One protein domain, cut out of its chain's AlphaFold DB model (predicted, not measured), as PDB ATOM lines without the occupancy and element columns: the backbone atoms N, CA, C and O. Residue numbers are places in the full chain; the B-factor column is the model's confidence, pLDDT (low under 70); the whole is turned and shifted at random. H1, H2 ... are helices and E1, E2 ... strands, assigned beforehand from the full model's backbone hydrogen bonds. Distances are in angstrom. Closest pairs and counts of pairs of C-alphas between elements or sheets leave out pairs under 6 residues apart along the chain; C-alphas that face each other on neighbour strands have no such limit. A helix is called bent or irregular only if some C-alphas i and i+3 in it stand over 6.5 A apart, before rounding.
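This is residues 3 to 85 of the 87 residues of an uncharacterized protein of Candidatus Pacearchaeota archaeon (UniProt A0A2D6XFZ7). A twisted sheet of five strands makes a wall, and one helix, H2, packs along one face of it, over E2 and near the E4 edge. The small helix H1 only grazes the sheet near one end of the strands, while the loop of residues 24 to 35 lies beyond the opposite end. The printed part has 83 residues with two named helices and five named strands, in the order E1 H1 E2 E3 H2 E4 E5; the sheet's order is E1 E5 E3 E2 E4, mixed, and the class is mixed, helices and strands. The whole is compact, with a radius of gyration of the C-alphas of 12.2 A and spans of 36 by 27 by 16 A.

Begin at E3, residues 36 to 43, an inner strand. On one side look for E2, residues 17 to 23, antiparallel to it at 154 degrees; the two form a hairpin, and N 23 and O 37 are within hydrogen-bond range at 2.8 A. Beyond E2 find the edge strand E4, residues 61 to 68, antiparallel to E2 at 156 degrees, with N 20 and O 65 at 2.8 A; E4 bends by 57 degrees at residue 64. On the other side of E3 is E5, residues 78 to 84, parallel to it at 15 degrees, with N 40 and O 81 at 2.8 A. Next comes the other edge strand, E1, residues 3 to 5, parallel to E5 at 6 degrees, with N 4 and O 80 at 2.9 A. Now look at H2, residues 45 to 56, on the sheet at a height of 8.2 A over it. H2 lies over E2, on which 8 of its 12 C-alphas fall; it is only just not over E3, on which 2 fall. It runs along the strands, at 9 degrees to E2 on the local plane, and the closest C-alphas of the two are those of Val 19 and Ile 52, 6.0 A apart. E3, H2 and E4 form a split strand-helix-strand unit, two strands running the same way with E2 between them in the sheet, and its crossover is right-handed. H1, residues 9 to 14, only grazes the sheet, with its residues 11 to 14. Of the O i to N i+4 pairs, 1 of 2 in H1 and 6 of 8 in H2 are within hydrogen-bond range.

Find C-alpha 36 at (23.935, -6.840, -28.291); from there E3 runs 22.8 A to C-alpha 43. H2 starts at C-alpha 45, (33.744, -10.145, -2.407), and spans 17.2 A; it is irregular, with C-alphas 46 and 49 lying 7.9 A apart. E2 spans 18.1 A, E4 18.5 A and E5 20.6 A, the last ending at C-alpha 84, (34.805, -16.094, -13.477).

The two C-alphas farthest apart are those of Gly 34 and Ala 46, at 37.0 A. The printed part has no cut, and its one long link is E2 to E3, 12 residues. Mean pLDDT of the printed part is 93.5; look for low confidence at Val 77, the one printed residue under 70.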
ATOM      1  N   PHE A   3      22.367 -17.465 -23.144       92.75
ATOM      2  CA  PHE A   3      22.967 -17.187 -21.843       92.75
ATOM      3  C   PHE A   3      23.921 -18.324 -21.491       92.75
ATOM      4  O   PHE A   3      23.494 -19.473 -21.385       92.75
ATOM      5  N   VAL A   4      25.195 -17.989 -21.332       94.75
ATOM      6  CA  VAL A   4      26.264 -18.919 -20.964       94.75
ATOM      7  C   VAL A   4      26.842 -18.474 -19.629       94.75
ATOM      8  O   VAL A   4      27.102 -17.288 -19.427       94.75
ATOM      9  N   ASP A   5      27.014 -19.411 -18.704       96.31
ATOM     10  CA  ASP A   5      27.560 -19.161 -17.372       96.31
ATOM     11  C   ASP A   5      28.599 -20.232 -17.055       96.31
ATOM     12  O   ASP A   5      28.249 -21.395 -16.858       96.31
ATOM     13  N   ASP A   6      29.866 -19.823 -17.036       97.25
ATOM     14  CA  ASP A   6      31.014 -20.719 -16.862       97.25
ATOM     15  C   ASP A   6      31.298 -21.045 -15.390       97.25
ATOM     16  O   ASP A   6      32.222 -21.804 -15.098       97.25
ATOM     17  N   ARG A   7      30.534 -20.476 -14.448       97.06
ATOM     18  CA  ARG A   7      30.707 -20.763 -13.020       97.06
ATOM     19  C   ARG A   7      30.365 -22.217 -12.711       97.06
ATOM     20  O   ARG A   7      29.277 -22.690 -13.056       97.06
ATOM     21  N   THR A   8      31.222 -22.886 -11.945       97.50
ATOM     22  CA  THR A   8      30.871 -24.164 -11.309       97.50
ATOM     23  C   THR A   8      29.772 -23.981 -10.257       97.50
ATOM     24  O   THR A   8      29.460 -22.868  -9.825       97.50
ATOM     25  N   GLU A   9      29.179 -25.081  -9.789       96.38
ATOM     26  CA  GLU A   9      28.164 -25.038  -8.729       96.38
ATOM     27  C   GLU A   9      28.715 -24.486  -7.399       96.38
ATOM     28  O   GLU A   9      27.996 -23.839  -6.635       96.38
ATOM     29  N   GLU A  10      30.004 -24.681  -7.117       96.56
ATOM     30  CA  GLU A  10      30.702 -24.080  -5.976       96.56
ATOM     31  C   GLU A  10      30.925 -22.578  -6.182       96.56
ATOM     32  O   GLU A  10      30.723 -21.773  -5.265       96.56
ATOM     33  N   GLU A  11      31.302 -22.177  -7.395       96.81
ATOM     34  CA  GLU A  11      31.504 -20.773  -7.742       96.81
ATOM     35  C   GLU A  11      30.183 -20.002  -7.713       96.81
ATOM     36  O   GLU A  11      30.152 -18.883  -7.215       96.81
ATOM     37  N   LYS A  12      29.055 -20.602  -8.107       96.19
ATOM     38  CA  LYS A  12      27.727 -19.973  -7.982       96.19
ATOM     39  C   LYS A  12      27.362 -19.609  -6.538       96.19
ATOM     40  O   LYS A  12      26.644 -18.632  -6.323       96.19
ATOM     41  N   LYS A  13      27.879 -20.339  -5.541       96.12
ATOM     42  CA  LYS A  13      27.662 -20.043  -4.109       96.12
ATOM     43  C   LYS A  13      28.496 -18.857  -3.624       96.12
ATOM     44  O   LYS A  13      28.066 -18.132  -2.730       96.12
ATOM     45  N   THR A  14      29.680 -18.665  -4.197       96.19
ATOM     46  CA  THR A  14      30.695 -17.715  -3.709       96.19
ATOM     47  C   THR A  14      30.787 -16.441  -4.557       96.19
ATOM     48  O   THR A  14      30.973 -15.353  -4.017       96.19
ATOM     49  N   HIS A  15      30.577 -16.551  -5.868       97.19
ATOM     50  CA  HIS A  15      30.659 -15.491  -6.873       97.19
ATOM     51  C   HIS A  15      29.249 -15.045  -7.272       97.19
ATOM     52  O   HIS A  15      28.766 -15.284  -8.384       97.19
ATOM     53  N   ARG A  16      28.540 -14.460  -6.301       97.25
ATOM     54  CA  ARG A  16      27.127 -14.067  -6.450       97.25
ATOM     55  C   ARG A  16      26.937 -12.760  -7.218       97.25
ATOM     56  O   ARG A  16      25.842 -12.516  -7.725       97.25
ATOM     57  N   LEU A  17      27.978 -11.936  -7.287       98.19
ATOM     58  CA  LEU A  17      28.000 -10.677  -8.021       98.19
ATOM     59  C   LEU A  17      28.881 -10.810  -9.264       98.19
ATOM     60  O   LEU A  17      29.841 -11.580  -9.265       98.19
ATOM     61  N   ALA A  18      28.566 -10.028 -10.292       98.12
ATOM     62  CA  ALA A  18      29.431  -9.825 -11.444       98.12
ATOM     63  C   ALA A  18      29.460  -8.367 -11.870       98.12
ATOM     64  O   ALA A  18      28.455  -7.665 -11.778       98.12
ATOM     65  N   VAL A  19      30.594  -7.949 -12.424       98.12
ATOM     66  CA  VAL A  19      30.677  -6.727 -13.222       98.12
ATOM     67  C   VAL A  19      30.295  -7.085 -14.654       98.12
ATOM     68  O   VAL A  19      30.903  -7.965 -15.255       98.12
ATOM     69  N   VAL A  20      29.253  -6.451 -15.185       96.94
ATOM     70  CA  VAL A  20      28.693  -6.731 -16.513       96.94
ATOM     71  C   VAL A  20      28.712  -5.468 -17.353       96.94
ATOM     72  O   VAL A  20      28.363  -4.392 -16.873       96.94
ATOM     73  N   GLY A  21      29.053  -5.604 -18.630       95.56
ATOM     74  CA  GLY A  21      28.924  -4.537 -19.615       95.56
ATOM     75  C   GLY A  21      28.400  -5.053 -20.951       95.56
ATOM     76  O   GLY A  21      28.348  -6.256 -21.204       95.56
ATOM     77  N   THR A  22      27.996  -4.124 -21.810       95.38
ATOM     78  CA  THR A  22      27.789  -4.385 -23.234       95.38
ATOM     79  C   THR A  22      29.155  -4.500 -23.897       95.38
ATOM     80  O   THR A  22      29.924  -3.539 -23.881       95.38
ATOM     81  N   ASP A  23      29.433  -5.663 -24.466       94.31
ATOM     82  CA  ASP A  23      30.630  -5.942 -25.247       94.31
ATOM     83  C   ASP A  23      30.403  -5.443 -26.678       94.31
ATOM     84  O   ASP A  23      29.648  -6.031 -27.460       94.31
ATOM     85  N   THR A  24      31.017  -4.307 -27.006       93.69
ATOM     86  CA  THR A  24      30.854  -3.682 -28.327       93.69
ATOM     87  C   THR A  24      31.635  -4.386 -29.429       93.69
ATOM     88  O   THR A  24      31.272  -4.233 -30.590       93.69
ATOM     89  N   PHE A  25      32.654  -5.172 -29.081       91.56
ATOM     90  CA  PHE A  25      33.430  -5.938 -30.048       91.56
ATOM     91  C   PHE A  25      32.625  -7.133 -30.574       91.56
ATOM     92  O   PHE A  25      32.599  -7.378 -31.777       91.56
ATOM     93  N   MET A  26      31.911  -7.831 -29.686       89.94
ATOM     94  CA  MET A  26      31.092  -8.994 -30.052       89.94
ATOM     95  C   MET A  26      29.660  -8.644 -30.488       89.94
ATOM     96  O   MET A  26      28.975  -9.483 -31.070       89.94
ATOM     97  N   SER A  27      29.168  -7.435 -30.201       88.00
ATOM     98  CA  SER A  27      27.816  -7.016 -30.606       88.00
ATOM     99  C   SER A  27      27.671  -6.959 -32.132       88.00
ATOM    100  O   SER A  27      28.527  -6.405 -32.817       88.00
ATOM    101  N   GLY A  28      26.570  -7.493 -32.668       84.88
ATOM    102  CA  GLY A  28      26.301  -7.539 -34.109       84.88
ATOM    103  C   GLY A  28      26.986  -8.682 -34.865       84.88
ATOM    104  O   GLY A  28      26.765  -8.803 -36.067       84.88
ATOM    105  N   TRP A  29      27.756  -9.540 -34.186       82.56
ATOM    106  CA  TRP A  29      28.490 -10.655 -34.790       82.56
ATOM    107  C   TRP A  29      28.158 -11.994 -34.112       82.56
ATOM    108  O   TRP A  29      27.852 -12.053 -32.920       82.56
ATOM    109  N   GLY A  30      28.244 -13.097 -34.862       85.50
ATOM    110  CA  GLY A  30      28.080 -14.458 -34.334       85.50
ATOM    111  C   GLY A  30      26.752 -14.668 -33.595       85.50
ATOM    112  O   GLY A  30      25.684 -14.357 -34.108       85.50
ATOM    113  N   GLN A  31      26.809 -15.169 -32.357       81.75
ATOM    114  CA  GLN A  31      25.620 -15.397 -31.518       81.75
ATOM    115  C   GLN A  31      24.885 -14.107 -31.092       81.75
ATOM    116  O   GLN A  31      23.799 -14.183 -30.512       81.75
ATOM    117  N   ALA A  32      25.455 -12.932 -31.375       82.88
ATOM    118  CA  ALA A  32      24.845 -11.623 -31.168       82.88
ATOM    119  C   ALA A  32      24.493 -10.908 -32.488       82.88
ATOM    120  O   ALA A  32      24.319  -9.687 -32.485       82.88
ATOM    121  N   GLU A  33      24.394 -11.625 -33.613       83.62
ATOM    122  CA  GLU A  33      23.980 -11.049 -34.898       83.62
ATOM    123  C   GLU A  33      22.633 -10.308 -34.773       83.62
ATOM    124  O   GLU A  33      21.669 -10.812 -34.192       83.62
ATOM    125  N   GLY A  34      22.588  -9.068 -35.270       83.31
ATOM    126  CA  GLY A  34      21.415  -8.191 -35.158       83.31
ATOM    127  C   GLY A  34      21.112  -7.684 -33.739       83.31
ATOM    128  O   GLY A  34      20.035  -7.132 -33.509       83.31
ATOM    129  N   GLY A  35      22.030  -7.862 -32.782       89.69
ATOM    130  CA  GLY A  35      21.791  -7.572 -31.372       89.69
ATOM    131  C   GLY A  35      23.029  -7.159 -30.575       89.69
ATOM    132  O   GLY A  35      24.077  -6.808 -31.116       89.69
ATOM    133  N   VAL A  36      22.879  -7.172 -29.251       91.44
ATOM    134  CA  VAL A  36      23.935  -6.840 -28.291       91.44
ATOM    135  C   VAL A  36      24.524  -8.105 -27.677       91.44
ATOM    136  O   VAL A  36      23.815  -9.074 -27.393       91.44
ATOM    137  N   SER A  37      25.831  -8.068 -27.432       93.62
ATOM    138  CA  SER A  37      26.514  -9.036 -26.580       93.62
ATOM    139  C   SER A  37      26.762  -8.411 -25.210       93.62
ATOM    140  O   SER A  37      27.197  -7.262 -25.108       93.62
ATOM    141  N   TYR A  38      26.485  -9.156 -24.147       95.00
ATOM    142  CA  TYR A  38      26.905  -8.815 -22.795       95.00
ATOM    143  C   TYR A  38      28.023  -9.751 -22.350       95.00
ATOM    144  O   TYR A  38      27.950 -10.962 -22.562       95.00
ATOM    145  N   ALA A  39      29.015  -9.191 -21.672       95.94
ATOM    146  CA  ALA A  39      30.044  -9.959 -20.991       95.94
ATOM    147  C   ALA A  39      30.058  -9.570 -19.513       95.94
ATOM    148  O   ALA A  39      29.986  -8.384 -19.166       95.94
ATOM    149  N   GLY A  40      30.098 -10.584 -18.654       97.12
ATOM    150  CA  GLY A  40      30.130 -10.451 -17.210       97.12
ATOM    151  C   GLY A  40      31.294 -11.208 -16.599       97.12
ATOM    152  O   GLY A  40      31.627 -12.295 -17.055       97.12
ATOM    153  N   TRP A  41      31.876 -10.664 -15.536       98.38
ATOM    154  CA  TRP A  41      32.908 -11.334 -14.750       98.38
ATOM    155  C   TRP A  41      32.443 -11.436 -13.307       98.38
ATOM    156  O   TRP A  41      32.377 -10.435 -12.593       98.38
ATOM    157  N   ALA A  42      32.077 -12.648 -12.908       98.44
ATOM    158  CA  ALA A  42      31.681 -12.980 -11.557       98.44
ATOM    159  C   ALA A  42      32.895 -12.979 -10.632       98.44
ATOM    160  O   ALA A  42      33.942 -13.513 -10.985       98.44
ATOM    161  N   PHE A  43      32.763 -12.395  -9.449       98.38
ATOM    162  CA  PHE A  43      33.880 -12.210  -8.526       98.38
ATOM    163  C   PHE A  43      33.498 -12.607  -7.102       98.38
ATOM    164  O   PHE A  43      32.332 -12.528  -6.705       98.38
ATOM    165  N   THR A  44      34.492 -13.015  -6.313       97.50
ATOM    166  CA  THR A  44      34.335 -13.081  -4.854       97.50
ATOM    167  C   THR A  44      34.318 -11.669  -4.258       97.50
ATOM    168  O   THR A  44      34.915 -10.761  -4.840       97.50
ATOM    169  N   PRO A  45      33.730 -11.457  -3.064       95.62
ATOM    170  CA  PRO A  45      33.744 -10.145  -2.407       95.62
ATOM    171  C   PRO A  45      35.149  -9.539  -2.252       95.62
ATOM    172  O   PRO A  45      35.327  -8.334  -2.375       95.62
ATOM    173  N   ALA A  46      36.175 -10.374  -2.057       96.75
ATOM    174  CA  ALA A  46      37.560  -9.921  -1.926       96.75
ATOM    175  C   ALA A  46      38.165  -9.372  -3.237       96.75
ATOM    176  O   ALA A  46      39.178  -8.676  -3.206       96.75
ATOM    177  N   GLN A  47      37.572  -9.690  -4.390       97.19
ATOM    178  CA  GLN A  47      38.060  -9.293  -5.715       97.19
ATOM    179  C   GLN A  47      37.295  -8.104  -6.311       97.19
ATOM    180  O   GLN A  47      37.695  -7.613  -7.365       97.19
ATOM    181  N   GLU A  48      36.228  -7.633  -5.661       96.00
ATOM    182  CA  GLU A  48      35.277  -6.664  -6.222       96.00
ATOM    183  C   GLU A  48      35.957  -5.426  -6.821       96.00
ATOM    184  O   GLU A  48      35.825  -5.167  -8.016       96.00
ATOM    185  N   SER A  49      36.751  -4.695  -6.032       97.00
ATOM    186  CA  SER A  49      37.383  -3.454  -6.502       97.00
ATOM    187  C   SER A  49      38.326  -3.681  -7.686       97.00
ATOM    188  O   SER A  49      38.377  -2.859  -8.602       97.00
ATOM    189  N   LYS A  50      39.053  -4.807  -7.700       97.31
ATOM    190  CA  LYS A  50      39.957  -5.164  -8.804       97.31
ATOM    191  C   LYS A  50      39.173  -5.513 -10.067       97.31
ATOM    192  O   LYS A  50      39.502  -5.014 -11.142       97.31
ATOM    193  N   ALA A  51      38.122  -6.322  -9.927       97.31
ATOM    194  CA  ALA A  51      37.266  -6.728 -11.034       97.31
ATOM    195  C   ALA A  51      36.587  -5.519 -11.685       97.31
ATOM    196  O   ALA A  51      36.665  -5.360 -12.902       97.31
ATOM    197  N   ILE A  52      35.994  -4.629 -10.881       97.38
ATOM    198  CA  ILE A  52      35.351  -3.406 -11.376       97.38
ATOM    199  C   ILE A  52      36.370  -2.539 -12.119       97.38
ATOM    200  O   ILE A  52      36.177  -2.271 -13.302       97.38
ATOM    201  N   THR A  53      37.492  -2.195 -11.480       97.56
ATOM    202  CA  THR A  53      38.514  -1.312 -12.074       97.56
ATOM    203  C   THR A  53      39.026  -1.856 -13.409       97.56
ATOM    204  O   THR A  53      39.118  -1.128 -14.400       97.56
ATOM    205  N   ARG A  54      39.334  -3.160 -13.470       96.69
ATOM    206  CA  ARG A  54      39.837  -3.797 -14.689       96.69
ATOM    207  C   ARG A  54      38.809  -3.753 -15.814       96.69
ATOM    208  O   ARG A  54      39.182  -3.432 -16.937       96.69
ATOM    209  N   ILE A  55      37.540  -4.047 -15.542       97.12
ATOM    210  CA  ILE A  55      36.504  -4.080 -16.582       97.12
ATOM    211  C   ILE A  55      36.044  -2.674 -16.984       97.12
ATOM    212  O   ILE A  55      35.785  -2.448 -18.159       97.12
ATOM    213  N   GLU A  56      36.019  -1.705 -16.070       96.69
ATOM    214  CA  GLU A  56      35.739  -0.300 -16.404       96.69
ATOM    215  C   GLU A  56      36.835   0.331 -17.270       96.69
ATOM    216  O   GLU A  56      36.535   1.154 -18.135       96.69
ATOM    217  N   SER A  57      38.095  -0.083 -17.103       96.50
ATOM    218  CA  SER A  57      39.203   0.396 -17.944       96.50
ATOM    219  C   SER A  57      39.174  -0.127 -19.390       96.50
ATOM    220  O   SER A  57      39.940   0.343 -20.235       96.50
ATOM    221  N   ARG A  58      38.303  -1.094 -19.700       95.44
ATOM    222  CA  ARG A  58      38.192  -1.690 -21.035       95.44
ATOM    223  C   ARG A  58      37.399  -0.785 -21.975       95.44
ATOM    224  O   ARG A  58      36.199  -0.592 -21.805       95.44
ATOM    225  N   GLY A  59      38.052  -0.266 -23.015       94.81
ATOM    226  CA  GLY A  59      37.423   0.651 -23.977       94.81
ATOM    227  C   GLY A  59      36.260   0.044 -24.782       94.81
ATOM    228  O   GLY A  59      35.346   0.775 -25.184       94.81
ATOM    229  N   ASP A  60      36.280  -1.277 -24.975       95.31
ATOM    230  CA  ASP A  60      35.284  -2.106 -25.668       95.31
ATOM    231  C   ASP A  60      34.039  -2.421 -24.821       95.31
ATOM    232  O   ASP A  60      33.002  -2.812 -25.368       95.31
ATOM    233  N   MET A  61      34.097  -2.194 -23.507       96.75
ATOM    234  CA  MET A  61      32.979  -2.424 -22.595       96.75
ATOM    235  C   MET A  61      32.194  -1.131 -22.357       96.75
ATOM    236  O   MET A  61      32.749  -0.092 -22.000       96.75
ATOM    237  N   LYS A  62      30.870  -1.169 -22.541       95.38
ATOM    238  CA  LYS A  62      29.968  -0.029 -22.293       95.38
ATOM    239  C   LYS A  62      28.937  -0.354 -21.221       95.38
ATOM    240  O   LYS A  62      28.576  -1.510 -21.028       95.38
ATOM    241  N   ARG A  63      28.407   0.684 -20.559       94.50
ATOM    242  CA  ARG A  63      27.351   0.559 -19.528       94.50
ATOM    243  C   ARG A  63      27.717  -0.462 -18.438       94.50
ATOM    244  O   ARG A  63      26.873  -1.275 -18.042       94.50
ATOM    245  N   VAL A  64      28.986  -0.424 -18.026       97.12
ATOM    246  CA  VAL A  64      29.554  -1.297 -16.997       97.12
ATOM    247  C   VAL A  64      28.822  -1.059 -15.679       97.12
ATOM    248  O   VAL A  64      28.560   0.085 -15.312       97.12
ATOM    249  N   ARG A  65      28.416  -2.139 -15.014       96.62
ATOM    250  CA  ARG A  65      27.681  -2.108 -13.746       96.62
ATOM    251  C   ARG A  65      27.839  -3.422 -12.997       96.62
ATOM    252  O   ARG A  65      27.990  -4.473 -13.618       96.62
ATOM    253  N   VAL A  66      27.738  -3.374 -11.675       97.69
ATOM    254  CA  VAL A  66      27.663  -4.580 -10.845       97.69
ATOM    255  C   VAL A  66      26.222  -5.083 -10.803       97.69
ATOM    256  O   VAL A  66      25.286  -4.298 -10.659       97.69
ATOM    257  N   VAL A  67      26.039  -6.394 -10.938       96.88
ATOM    258  CA  VAL A  67      24.734  -7.058 -10.848       96.88
ATOM    259  C   VAL A  67      24.804  -8.257  -9.914       96.88
ATOM    260  O   VAL A  67      25.832  -8.929  -9.820       96.88
ATOM    261  N   MET A  68      23.685  -8.556  -9.259       96.88
ATOM    262  CA  MET A  68      23.483  -9.846  -8.607       96.88
ATOM    263  C   MET A  68      23.113 -10.875  -9.671       96.88
ATOM    264  O   MET A  68      22.197 -10.632 -10.449       96.88
ATOM    265  N   LEU A  69      23.841 -11.993  -9.725       95.88
ATOM    266  CA  LEU A  69      23.641 -13.037 -10.735       95.88
ATOM    267  C   LEU A  69      22.458 -13.960 -10.422       95.88
ATOM    268  O   LEU A  69      21.924 -14.605 -11.321       95.88
ATOM    269  N   ASP A  70      22.038 -14.008  -9.159       92.25
ATOM    270  CA  ASP A  70      20.830 -14.715  -8.745       92.25
ATOM    271  C   ASP A  70      19.593 -14.037  -9.350       92.25
ATOM    272  O   ASP A  70      19.300 -12.875  -9.071       92.25
ATOM    273  N   GLY A  71      18.911 -14.738 -10.256       89.00
ATOM    274  CA  GLY A  71      17.784 -14.189 -11.009       89.00
ATOM    275  C   GLY A  71      18.155 -13.158 -12.082       89.00
ATOM    276  O   GLY A  71      17.252 -12.517 -12.626       89.00
ATOM    277  N   TYR A  72      19.440 -12.996 -12.425       91.62
ATOM    278  CA  TYR A  72      19.860 -12.047 -13.458       91.62
ATOM    279  C   TYR A  72      19.299 -12.422 -14.832       91.62
ATOM    280  O   TYR A  72      19.535 -13.511 -15.351       91.62
ATOM    281  N   ARG A  73      18.553 -11.491 -15.430       88.06
ATOM    282  CA  ARG A  73      17.917 -11.651 -16.742       88.06
ATOM    283  C   ARG A  73      18.261 -10.451 -17.619       88.06
ATOM    284  O   ARG A  73      17.523  -9.463 -17.603       88.06
ATOM    285  N   PRO A  74      19.390 -10.486 -18.345       86.31
ATOM    286  CA  PRO A  74      19.715  -9.417 -19.274       86.31
ATOM    287  C   PRO A  74      18.648  -9.339 -20.376       86.31
ATOM    288  O   PRO A  74      18.100 -10.351 -20.809       86.31
ATOM    289  N   SER A  75      18.320  -8.117 -20.789       80.94
ATOM    290  CA  SER A  75      17.327  -7.837 -21.827       80.94
ATOM    291  C   SER A  75      17.993  -7.277 -23.085       80.94
ATOM    292  O   SER A  75      19.083  -6.697 -23.038       80.94
ATOM    293  N   GLY A  76      17.327  -7.452 -24.227       72.12
ATOM    294  CA  GLY A  76      17.888  -7.159 -25.548       72.12
ATOM    295  C   GLY A  76      18.328  -8.433 -26.267       72.12
ATOM    296  O   GLY A  76      18.694  -9.430 -25.648       72.12
ATOM    297  N   VAL A  77      18.197  -8.436 -27.591       67.75
ATOM    298  CA  VAL A  77      18.453  -9.623 -28.416       67.75
ATOM    299  C   VAL A  77      19.959  -9.853 -28.551       67.75
ATOM    300  O   VAL A  77      20.704  -8.887 -28.673       67.75
ATOM    301  N   GLY A  78      20.377 -11.123 -28.534       79.56
ATOM    302  CA  GLY A  78      21.742 -11.579 -28.804       79.56
ATOM    303  C   GLY A  78      22.236 -12.597 -27.775       79.56
ATOM    304  O   GLY A  78      21.707 -13.712 -27.680       79.56
ATOM    305  N   HIS A  79      23.216 -12.186 -26.972       92.31
ATOM    306  CA  HIS A  79      24.088 -13.082 -26.214       92.31
ATOM    307  C   HIS A  79      24.504 -12.479 -24.860       92.31
ATOM    308  O   HIS A  79      24.687 -11.269 -24.738       92.31
ATOM    309  N   CYS A  80      24.662 -13.311 -23.833       94.19
ATOM    310  CA  CYS A  80      25.310 -12.949 -22.577       94.19
ATOM    311  C   CYS A  80      26.185 -14.099 -22.101       94.19
ATOM    312  O   CYS A  80      25.700 -15.222 -21.970       94.19
ATOM    313  N   HIS A  81      27.434 -13.791 -21.766       95.62
ATOM    314  CA  HIS A  81      28.371 -14.744 -21.179       95.62
ATOM    315  C   HIS A  81      28.842 -14.244 -19.819       95.62
ATOM    316  O   HIS A  81      29.291 -13.104 -19.691       95.62
ATOM    317  N   ILE A  82      28.720 -15.088 -18.800       97.50
ATOM    318  CA  ILE A  82      29.293 -14.885 -17.474       97.50
ATOM    319  C   ILE A  82      30.547 -15.750 -17.331       97.50
ATOM    320  O   ILE A  82      30.476 -16.975 -17.354       97.50
ATOM    321  N   TYR A  83      31.682 -15.086 -17.144       97.62
ATOM    322  CA  TYR A  83      32.975 -15.672 -16.808       97.62
ATOM    323  C   TYR A  83      33.238 -15.565 -15.306       97.62
ATOM    324  O   TYR A  83      32.615 -14.768 -14.604       97.62
ATOM    325  N   VAL A  84      34.240 -16.293 -14.819       97.69
ATOM    326  CA  VAL A  84      34.805 -16.094 -13.477       97.69
ATOM    327  C   VAL A  84      35.989 -15.139 -13.571       97.69
ATOM    328  O   VAL A  84      36.903 -15.343 -14.372       97.69
ATOM    329  N   TYR A  85      35.995 -14.094 -12.748       97.44
ATOM    330  CA  TYR A  85      37.133 -13.198 -12.608       97.44
ATOM    331  C   TYR A  85      38.297 -13.931 -11.936       97.44
ATOM    332  O   TYR A  85      38.176 -14.443 -10.823       97.44
TER     333      TYR A  85